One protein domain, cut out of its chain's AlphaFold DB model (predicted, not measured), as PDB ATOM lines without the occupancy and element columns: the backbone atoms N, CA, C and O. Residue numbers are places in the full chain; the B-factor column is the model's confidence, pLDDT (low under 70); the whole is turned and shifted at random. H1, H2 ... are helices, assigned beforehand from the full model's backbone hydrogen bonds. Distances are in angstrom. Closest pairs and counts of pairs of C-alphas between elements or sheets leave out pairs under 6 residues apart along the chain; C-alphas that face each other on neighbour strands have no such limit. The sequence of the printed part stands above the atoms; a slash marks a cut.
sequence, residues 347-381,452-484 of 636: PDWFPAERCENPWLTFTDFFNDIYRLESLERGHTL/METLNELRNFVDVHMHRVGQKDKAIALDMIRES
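AT A GLANCE: This is residues 347 to 381 and 452 to 484 of the 636 residues of an uncharacterized protein of Rhynchosporium commune (UniProt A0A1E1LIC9). Two helices make a lopsided V: the long H2 forms one arm and the longest axis, and the shorter H1 meets it near the end of H1 and the beginning of H2. The stretch from residue 347 to 357, before H1, folds back into the mouth of the V toward H2, while residues 471 to 484 of H2 stick out free. The printed part has 68 residues with two named helices, H1 then H2, and no named strand; its class is all helix. It is only just loose, close to extended, with a radius of gyration of the C-alphas of 16.3 A and spans of 56 by 28 by 15 A.

IN THESE COORDINATES: Begin at C-alpha 347, at (2.124, 23.644, 49.403), and read on to C-alpha 358 at (11.355, 23.351, 43.561), where H1 begins; it covers residues 358 to 376 and measures 26.8 A from first to last C-alpha. Beyond the cut, find H2, residues 452 to 484, which runs 47.3 A to C-alpha 484 at (-24.094, 12.854, 48.340).

HOW THE PARTS SIT: Look at Leu 372 and Leu 455, whose C-alphas, 6.0 A apart, are the closest of H1 and H2. The two helices touch there, H2 with residues 452 to 459 alone. Their lines stand at a steep tilt of 54 degrees, and they run opposite ways. In both H1 and H2 every O i to N i+4 pair is within hydrogen-bond range.

THE WHOLE: The C-alphas of Thr 380 and Ser 484 are the two farthest apart, at 55.9 A. Residues 382 to 451 are not printed, and C-alphas 381 and 452 are 13.9 A apart across this cut, which the link from H1 to H2 crosses. The mean pLDDT of the printed part is 92.0; look at residues 380 to 381 for the two values under 70.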
ATOM      1  N   PRO A 347       3.538  23.278  49.484       94.81
ATOM      2  CA  PRO A 347       2.124  23.644  49.403       94.81
ATOM      3  C   PRO A 347       1.588  23.593  47.966       94.81
ATOM      4  O   PRO A 347       2.241  24.104  47.056       94.81
ATOM      5  N   ASP A 348       0.372  23.079  47.766       93.69
ATOM      6  CA  ASP A 348      -0.226  22.860  46.433       93.69
ATOM      7  C   ASP A 348      -0.437  24.135  45.598       93.69
ATOM      8  O   ASP A 348      -0.599  24.077  44.380       93.69
ATOM      9  N   TRP A 349      -0.410  25.309  46.236       95.00
ATOM     10  CA  TRP A 349      -0.457  26.597  45.544       95.00
ATOM     11  C   TRP A 349       0.873  26.952  44.862       95.00
ATOM     12  O   TRP A 349       0.886  27.731  43.904       95.00
ATOM     13  N   PHE A 350       1.995  26.391  45.319       96.25
ATOM     14  CA  PHE A 350       3.318  26.693  44.789       96.25
ATOM     15  C   PHE A 350       3.602  25.885  43.506       96.25
ATOM     16  O   PHE A 350       3.561  24.653  43.550       96.25
ATOM     17  N   PRO A 351       3.937  26.537  42.370       93.44
ATOM     18  CA  PRO A 351       4.093  25.874  41.073       93.44
ATOM     19  C   PRO A 351       5.447  25.155  40.951       93.44
ATOM     20  O   PRO A 351       6.334  25.561  40.190       93.44
ATOM     21  N   ALA A 352       5.613  24.077  41.720       92.62
ATOM     22  CA  ALA A 352       6.801  23.225  41.720       92.62
ATOM     23  C   ALA A 352       7.107  22.652  40.324       92.62
ATOM     24  O   ALA A 352       8.266  22.495  39.958       92.62
ATOM     25  N   GLU A 353       6.073  22.432  39.513       91.50
ATOM     26  CA  GLU A 353       6.123  21.858  38.163       91.50
ATOM     27  C   GLU A 353       6.887  22.759  37.178       91.50
ATOM     28  O   GLU A 353       7.387  22.291  36.159       91.50
ATOM     29  N   ARG A 354       7.001  24.061  37.485       90.94
ATOM     30  CA  ARG A 354       7.748  25.052  36.687       90.94
ATOM     31  C   ARG A 354       9.177  25.285  37.207       90.94
ATOM     32  O   ARG A 354       9.846  26.212  36.744       90.94
ATOM     33  N   CYS A 355       9.637  24.495  38.180       91.12
ATOM     34  CA  CYS A 355      10.886  24.715  38.911       91.12
ATOM     35  C   CYS A 355      11.753  23.444  38.934       91.12
ATOM     36  O   CYS A 355      11.381  22.451  39.541       91.12
ATOM     37  N   GLU A 356      12.954  23.497  38.349       90.75
ATOM     38  CA  GLU A 356      13.911  22.370  38.311       90.75
ATOM     39  C   GLU A 356      14.324  21.870  39.710       90.75
ATOM     40  O   GLU A 356      14.537  20.683  39.922       90.75
ATOM     41  N   ASN A 357      14.426  22.786  40.678       90.19
ATOM     42  CA  ASN A 357      14.791  22.503  42.066       90.19
ATOM     43  C   ASN A 357      13.749  23.150  42.997       90.19
ATOM     44  O   ASN A 357      14.035  24.177  43.624       90.19
ATOM     45  N   PRO A 358      12.517  22.610  43.073       91.50
ATOM     46  CA  PRO A 358      11.355  23.351  43.561       91.50
ATOM     47  C   PRO A 358      11.488  23.764  45.033       91.50
ATOM     48  O   PRO A 358      11.085  24.866  45.395       91.50
ATOM     49  N   TRP A 359      12.152  22.953  45.861       90.31
ATOM     50  CA  TRP A 359      12.465  23.281  47.257       90.31
ATOM     51  C   TRP A 359      13.445  24.442  47.427       90.31
ATOM     52  O   TRP A 359      13.253  25.279  48.311       90.31
ATOM     53  N   LEU A 360      14.480  24.521  46.587       87.38
ATOM     54  CA  LEU A 360      15.416  25.648  46.597       87.38
ATOM     55  C   LEU A 360      14.700  26.921  46.134       87.38
ATOM     56  O   LEU A 360      14.818  27.960  46.774       87.38
ATOM     57  N   THR A 361      13.895  26.818  45.075       91.81
ATOM     58  CA  THR A 361      13.105  27.929  44.532       91.81
ATOM     59  C   THR A 361      12.061  28.451  45.531       91.81
ATOM     60  O   THR A 361      11.924  29.662  45.680       91.81
ATOM     61  N   PHE A 362      11.383  27.566  46.270       94.06
ATOM     62  CA  PHE A 362      10.475  27.918  47.373       94.06
ATOM     63  C   PHE A 362      11.209  28.600  48.538       94.06
ATOM     64  O   PHE A 362      10.745  29.604  49.079       94.06
ATOM     65  N   THR A 363      12.378  28.073  48.910       87.06
ATOM     66  CA  THR A 363      13.189  28.603  50.016       87.06
ATOM     67  C   THR A 363      13.750  29.988  49.684       87.06
ATOM     68  O   THR A 363      13.678  30.886  50.520       87.06
ATOM     69  N   ASP A 364      14.252  30.197  48.462       86.69
ATOM     70  CA  ASP A 364      14.648  31.515  47.945       86.69
ATOM     71  C   ASP A 364      13.478  32.511  48.010       86.69
ATOM     72  O   ASP A 364      13.622  33.589  48.581       86.69
ATOM     73  N   PHE A 365      12.309  32.125  47.490       93.25
ATOM     74  CA  PHE A 365      11.105  32.960  47.443       93.25
ATOM     75  C   PHE A 365      10.675  33.452  48.840       93.25
ATOM     76  O   PHE A 365      10.473  34.651  49.046       93.25
ATOM     77  N   PHE A 366      10.613  32.559  49.835       91.88
ATOM     78  CA  PHE A 366      10.277  32.947  51.212       91.88
ATOM     79  C   PHE A 366      11.388  33.735  51.920       91.88
ATOM     80  O   PHE A 366      11.083  34.625  52.719       91.88
ATOM     81  N   ASN A 367      12.663  33.462  51.620       87.12
ATOM     82  CA  ASN A 367      13.773  34.277  52.117       87.12
ATOM     83  C   ASN A 367      13.701  35.713  51.579       87.12
ATOM     84  O   ASN A 367      13.964  36.648  52.337       87.12
ATOM     85  N   ASP A 368      13.322  35.898  50.313       87.38
ATOM     86  CA  ASP A 368      13.204  37.220  49.698       87.38
ATOM     87  C   ASP A 368      11.985  37.997  50.217       87.38
ATOM     88  O   ASP A 368      12.138  39.173  50.552       87.38
ATOM     89  N   ILE A 369      10.831  37.349  50.443       94.00
ATOM     90  CA  ILE A 369       9.723  37.972  51.197       94.00
ATOM     91  C   ILE A 369      10.218  38.430  52.577       94.00
ATOM     92  O   ILE A 369      10.120  39.610  52.908       94.00
ATOM     93  N   TYR A 370      10.819  37.540  53.375       89.69
ATOM     94  CA  TYR A 370      11.280  37.875  54.730       89.69
ATOM     95  C   TYR A 370      12.352  38.986  54.752       89.69
ATOM     96  O   TYR A 370      12.360  39.838  55.650       89.69
ATOM     97  N   ARG A 371      13.246  39.010  53.752       87.44
ATOM     98  CA  ARG A 371      14.250  40.065  53.525       87.44
ATOM     99  C   ARG A 371      13.582  41.421  53.314       87.44
ATOM    100  O   ARG A 371      13.977  42.397  53.955       87.44
ATOM    101  N   LEU A 372      12.585  41.474  52.436       91.12
ATOM    102  CA  LEU A 372      11.890  42.702  52.065       91.12
ATOM    103  C   LEU A 372      10.941  43.180  53.177       91.12
ATOM    104  O   LEU A 372      10.961  44.361  53.506       91.12
ATOM    105  N   GLU A 373      10.222  42.289  53.866       91.94
ATOM    106  CA  GLU A 373       9.437  42.662  55.056       91.94
ATOM    107  C   GLU A 373      10.309  43.178  56.212       91.94
ATOM    108  O   GLU A 373       9.893  44.011  57.019       91.94
ATOM    109  N   SER A 374      11.534  42.667  56.347       86.56
ATOM    110  CA  SER A 374      12.468  43.193  57.345       86.56
ATOM    111  C   SER A 374      12.866  44.636  57.011       86.56
ATOM    112  O   SER A 374      12.928  45.481  57.906       86.56
ATOM    113  N   LEU A 375      13.070  44.931  55.723       87.62
ATOM    114  CA  LEU A 375      13.346  46.276  55.223       87.62
ATOM    115  C   LEU A 375      12.127  47.212  55.372       87.62
ATOM    116  O   LEU A 375      12.304  48.332  55.851       87.62
ATOM    117  N   GLU A 376      10.911  46.735  55.072       91.38
ATOM    118  CA  GLU A 376       9.615  47.414  55.304       91.38
ATOM    119  C   GLU A 376       9.477  47.883  56.762       91.38
ATOM    120  O   GLU A 376       9.168  49.043  57.036       91.38
ATOM    121  N   ARG A 377       9.811  47.005  57.720       91.12
ATOM    122  CA  ARG A 377       9.809  47.288  59.172       91.12
ATOM    123  C   ARG A 377      10.914  48.255  59.625       91.12
ATOM    124  O   ARG A 377      11.068  48.496  60.822       91.12
ATOM    125  N   GLY A 378      11.722  48.784  58.707       83.19
ATOM    126  CA  GLY A 378      12.850  49.658  59.021       83.19
ATOM    127  C   GLY A 378      14.050  48.935  59.641       83.19
ATOM    128  O   GLY A 378      14.998  49.601  60.075       83.19
ATOM    129  N   HIS A 379      14.079  47.593  59.659       80.44
ATOM    130  CA  HIS A 379      15.315  46.864  59.938       80.44
ATOM    131  C   HIS A 379      16.234  47.018  58.727       80.44
ATOM    132  O   HIS A 379      16.220  46.219  57.792       80.44
ATOM    133  N   THR A 380      17.046  48.080  58.748       64.00
ATOM    134  CA  THR A 380      18.061  48.340  57.722       64.00
ATOM    135  C   THR A 380      18.834  47.058  57.421       64.00
ATOM    136  O   THR A 380      19.252  46.383  58.364       64.00
ATOM    137  N   LEU A 381      19.126  46.781  56.144       57.62
ATOM    138  CA  LEU A 381      19.850  45.579  55.684       57.62
ATOM    139  C   LEU A 381      21.260  45.392  56.297       57.62
ATOM    140  O   LEU A 381      21.910  44.376  56.074       57.62
ATOM    141  N   MET A 452       9.565  47.649  47.988       93.81
ATOM    142  CA  MET A 452       8.161  47.499  48.390       93.81
ATOM    143  C   MET A 452       7.268  47.054  47.224       93.81
ATOM    144  O   MET A 452       6.333  46.291  47.446       93.81
ATOM    145  N   GLU A 453       7.570  47.467  45.992       95.38
ATOM    146  CA  GLU A 453       6.912  46.972  44.778       95.38
ATOM    147  C   GLU A 453       7.110  45.455  44.640       95.38
ATOM    148  O   GLU A 453       6.128  44.712  44.682       95.38
ATOM    149  N   THR A 454       8.356  44.968  44.654       93.81
ATOM    150  CA  THR A 454       8.668  43.528  44.637       93.81
ATOM    151  C   THR A 454       8.073  42.782  45.840       93.81
ATOM    152  O   THR A 454       7.606  41.654  45.695       93.81
ATOM    153  N   LEU A 455       8.021  43.384  47.036       95.62
ATOM    154  CA  LEU A 455       7.349  42.763  48.187       95.62
ATOM    155  C   LEU A 455       5.845  42.571  47.937       95.62
ATOM    156  O   LEU A 455       5.291  41.524  48.280       95.62
ATOM    157  N   ASN A 456       5.190  43.556  47.325       97.19
ATOM    158  CA  ASN A 456       3.774  43.488  46.983       97.19
ATOM    159  C   ASN A 456       3.511  42.517  45.821       97.19
ATOM    160  O   ASN A 456       2.538  41.768  45.890       97.19
ATOM    161  N   GLU A 457       4.392  42.441  44.816       96.69
ATOM    162  CA  GLU A 457       4.346  41.403  43.774       96.69
ATOM    163  C   GLU A 457       4.424  39.992  44.375       96.69
ATOM    164  O   GLU A 457       3.607  39.132  44.046       96.69
ATOM    165  N   LEU A 458       5.378  39.750  45.283       96.25
ATOM    166  CA  LEU A 458       5.572  38.443  45.919       96.25
ATOM    167  C   LEU A 458       4.402  38.073  46.846       96.25
ATOM    168  O   LEU A 458       3.974  36.919  46.837       96.25
ATOM    169  N   ARG A 459       3.844  39.035  47.600       96.50
ATOM    170  CA  ARG A 459       2.616  38.843  48.399       96.50
ATOM    171  C   ARG A 459       1.421  38.493  47.500       96.50
ATOM    172  O   ARG A 459       0.820  37.435  47.672       96.50
ATOM    173  N   ASN A 460       1.157  39.305  46.474       97.31
ATOM    174  CA  ASN A 460       0.074  39.087  45.510       97.31
ATOM    175  C   ASN A 460       0.217  37.751  44.752       97.31
ATOM    176  O   ASN A 460      -0.774  37.075  44.489       97.31
ATOM    177  N   PHE A 461       1.445  37.318  44.445       96.69
ATOM    178  CA  PHE A 461       1.700  36.004  43.849       96.69
ATOM    179  C   PHE A 461       1.218  34.858  44.751       96.69
ATOM    180  O   PHE A 461       0.581  33.930  44.245       96.69
ATOM    181  N   VAL A 462       1.468  34.928  46.067       96.44
ATOM    182  CA  VAL A 462       0.934  33.954  47.038       96.44
ATOM    183  C   VAL A 462      -0.591  34.019  47.073       96.44
ATOM    184  O   VAL A 462      -1.231  32.982  46.916       96.44
ATOM    185  N   ASP A 463      -1.177  35.211  47.211       96.06
ATOM    186  CA  ASP A 463      -2.631  35.383  47.332       96.06
ATOM    187  C   ASP A 463      -3.389  34.864  46.096       96.06
ATOM    188  O   ASP A 463      -4.342  34.092  46.225       96.06
ATOM    189  N   VAL A 464      -2.929  35.199  44.883       96.31
ATOM    190  CA  VAL A 464      -3.511  34.712  43.618       96.31
ATOM    191  C   VAL A 464      -3.396  33.190  43.496       96.31
ATOM    192  O   VAL A 464      -4.341  32.529  43.054       96.31
ATOM    193  N   HIS A 465      -2.263  32.606  43.889       95.88
ATOM    194  CA  HIS A 465      -2.070  31.157  43.831       95.88
ATOM    195  C   HIS A 465      -2.887  30.408  44.895       95.88
ATOM    196  O   HIS A 465      -3.522  29.401  44.574       95.88
ATOM    197  N   MET A 466      -2.954  30.918  46.127       95.62
ATOM    198  CA  MET A 466      -3.810  30.369  47.181       95.62
ATOM    199  C   MET A 466      -5.295  30.481  46.819       95.62
ATOM    200  O   MET A 466      -6.043  29.526  47.027       95.62
ATOM    201  N   HIS A 467      -5.725  31.589  46.207       95.75
ATOM    202  CA  HIS A 467      -7.102  31.746  45.741       95.75
ATOM    203  C   HIS A 467      -7.460  30.732  44.643       95.75
ATOM    204  O   HIS A 467      -8.526  30.120  44.699       95.75
ATOM    205  N   ARG A 468      -6.556  30.484  43.683       96.19
ATOM    206  CA  ARG A 468      -6.735  29.457  42.635       96.19
ATOM    207  C   ARG A 468      -6.863  28.039  43.201       96.19
ATOM    208  O   ARG A 468      -7.632  27.252  42.653       96.19
ATOM    209  N   VAL A 469      -6.146  27.703  44.276       94.50
ATOM    210  CA  VAL A 469      -6.326  26.416  44.978       94.50
ATOM    211  C   VAL A 469      -7.665  26.391  45.714       94.50
ATOM    212  O   VAL A 469      -8.464  25.496  45.462       94.50
ATOM    213  N   GLY A 470      -7.995  27.428  46.489       94.94
ATOM    214  CA  GLY A 470      -9.283  27.518  47.187       94.94
ATOM    215  C   GLY A 470     -10.508  27.446  46.260       94.94
ATOM    216  O   GLY A 470     -11.535  26.890  46.646       94.94
ATOM    217  N   GLN A 471     -10.408  27.936  45.018       96.62
ATOM    218  CA  GLN A 471     -11.443  27.744  43.992       96.62
ATOM    219  C   GLN A 471     -11.591  26.273  43.560       96.62
ATOM    220  O   GLN A 471     -12.720  25.801  43.418       96.62
ATOM    221  N   LYS A 472     -10.483  25.538  43.382       96.00
ATOM    222  CA  LYS A 472     -10.504  24.096  43.069       96.00
ATOM    223  C   LYS A 472     -11.078  23.288  44.230       96.00
ATOM    224  O   LYS A 472     -11.976  22.481  44.013       96.00
ATOM    225  N   ASP A 473     -10.632  23.562  45.453       94.94
ATOM    226  CA  ASP A 473     -11.120  22.893  46.664       94.94
ATOM    227  C   ASP A 473     -12.627  23.130  46.857       94.94
ATOM    228  O   ASP A 473     -13.375  22.204  47.171       94.94
ATOM    229  N   LYS A 474     -13.098  24.360  46.597       95.81
ATOM    230  CA  LYS A 474     -14.525  24.714  46.608       95.81
ATOM    231  C   LYS A 474     -15.316  23.969  45.528       95.81
ATOM    232  O   LYS A 474     -16.433  23.544  45.811       95.81
ATOM    233  N   ALA A 475     -14.763  23.782  44.327       96.75
ATOM    234  CA  ALA A 475     -15.404  22.985  43.280       96.75
ATOM    235  C   ALA A 475     -15.521  21.506  43.692       96.75
ATOM    236  O   ALA A 475     -16.628  20.973  43.708       96.75
ATOM    237  N   ILE A 476     -14.420  20.892  44.145       95.56
ATOM    238  CA  ILE A 476     -14.385  19.500  44.626       95.56
ATOM    239  C   ILE A 476     -15.384  19.293  45.777       95.56
ATOM    240  O   ILE A 476     -16.161  18.341  45.757       95.56
ATOM    241  N   ALA A 477     -15.427  20.208  46.750       95.00
ATOM    242  CA  ALA A 477     -16.382  20.145  47.855       95.00
ATOM    243  C   ALA A 477     -17.845  20.248  47.380       95.00
ATOM    244  O   ALA A 477     -18.703  19.522  47.881       95.00
ATOM    245  N   LEU A 478     -18.142  21.111  46.401       94.69
ATOM    246  CA  LEU A 478     -19.482  21.218  45.812       94.69
ATOM    247  C   LEU A 478     -19.872  19.967  45.013       94.69
ATOM    248  O   LEU A 478     -21.041  19.581  45.046       94.69
ATOM    249  N   ASP A 479     -18.927  19.304  44.347       95.81
ATOM    250  CA  ASP A 479     -19.181  18.045  43.637       95.81
ATOM    251  C   ASP A 479     -19.392  16.866  44.596       95.81
ATOM    252  O   ASP A 479     -20.379  16.149  44.450       95.81
ATOM    253  N   MET A 480     -18.609  16.749  45.675       94.00
ATOM    254  CA  MET A 480     -18.887  15.789  46.759       94.00
ATOM    255  C   MET A 480     -20.271  16.010  47.402       94.00
ATOM    256  O   MET A 480     -20.966  15.057  47.773       94.00
ATOM    257  N   ILE A 481     -20.709  17.268  47.520       93.56
ATOM    258  CA  ILE A 481     -22.060  17.611  47.989       93.56
ATOM    259  C   ILE A 481     -23.119  17.168  46.960       93.56
ATOM    260  O   ILE A 481     -24.118  16.560  47.339       93.56
ATOM    261  N   ARG A 482     -22.901  17.375  45.655       93.88
ATOM    262  CA  ARG A 482     -23.818  16.907  44.592       93.88
ATOM    263  C   ARG A 482     -23.928  15.377  44.548       93.88
ATOM    264  O   ARG A 482     -25.036  14.849  44.428       93.88
ATOM    265  N   GLU A 483     -22.811  14.665  44.687       93.56
ATOM    266  CA  GLU A 483     -22.760  13.195  44.729       93.56
ATOM    267  C   GLU A 483     -23.401  12.584  45.985       93.56
ATOM    268  O   GLU A 483     -23.895  11.459  45.933       93.56
ATOM    269  N   SER A 484     -23.420  13.306  47.112       91.81
ATOM    270  CA  SER A 484     -24.094  12.854  48.340       91.81
ATOM    271  C   SER A 484     -25.578  13.234  48.399       91.81
ATOM    272  O   SER A 484     -26.368  12.479  48.968       91.81
TER     273      SER A 484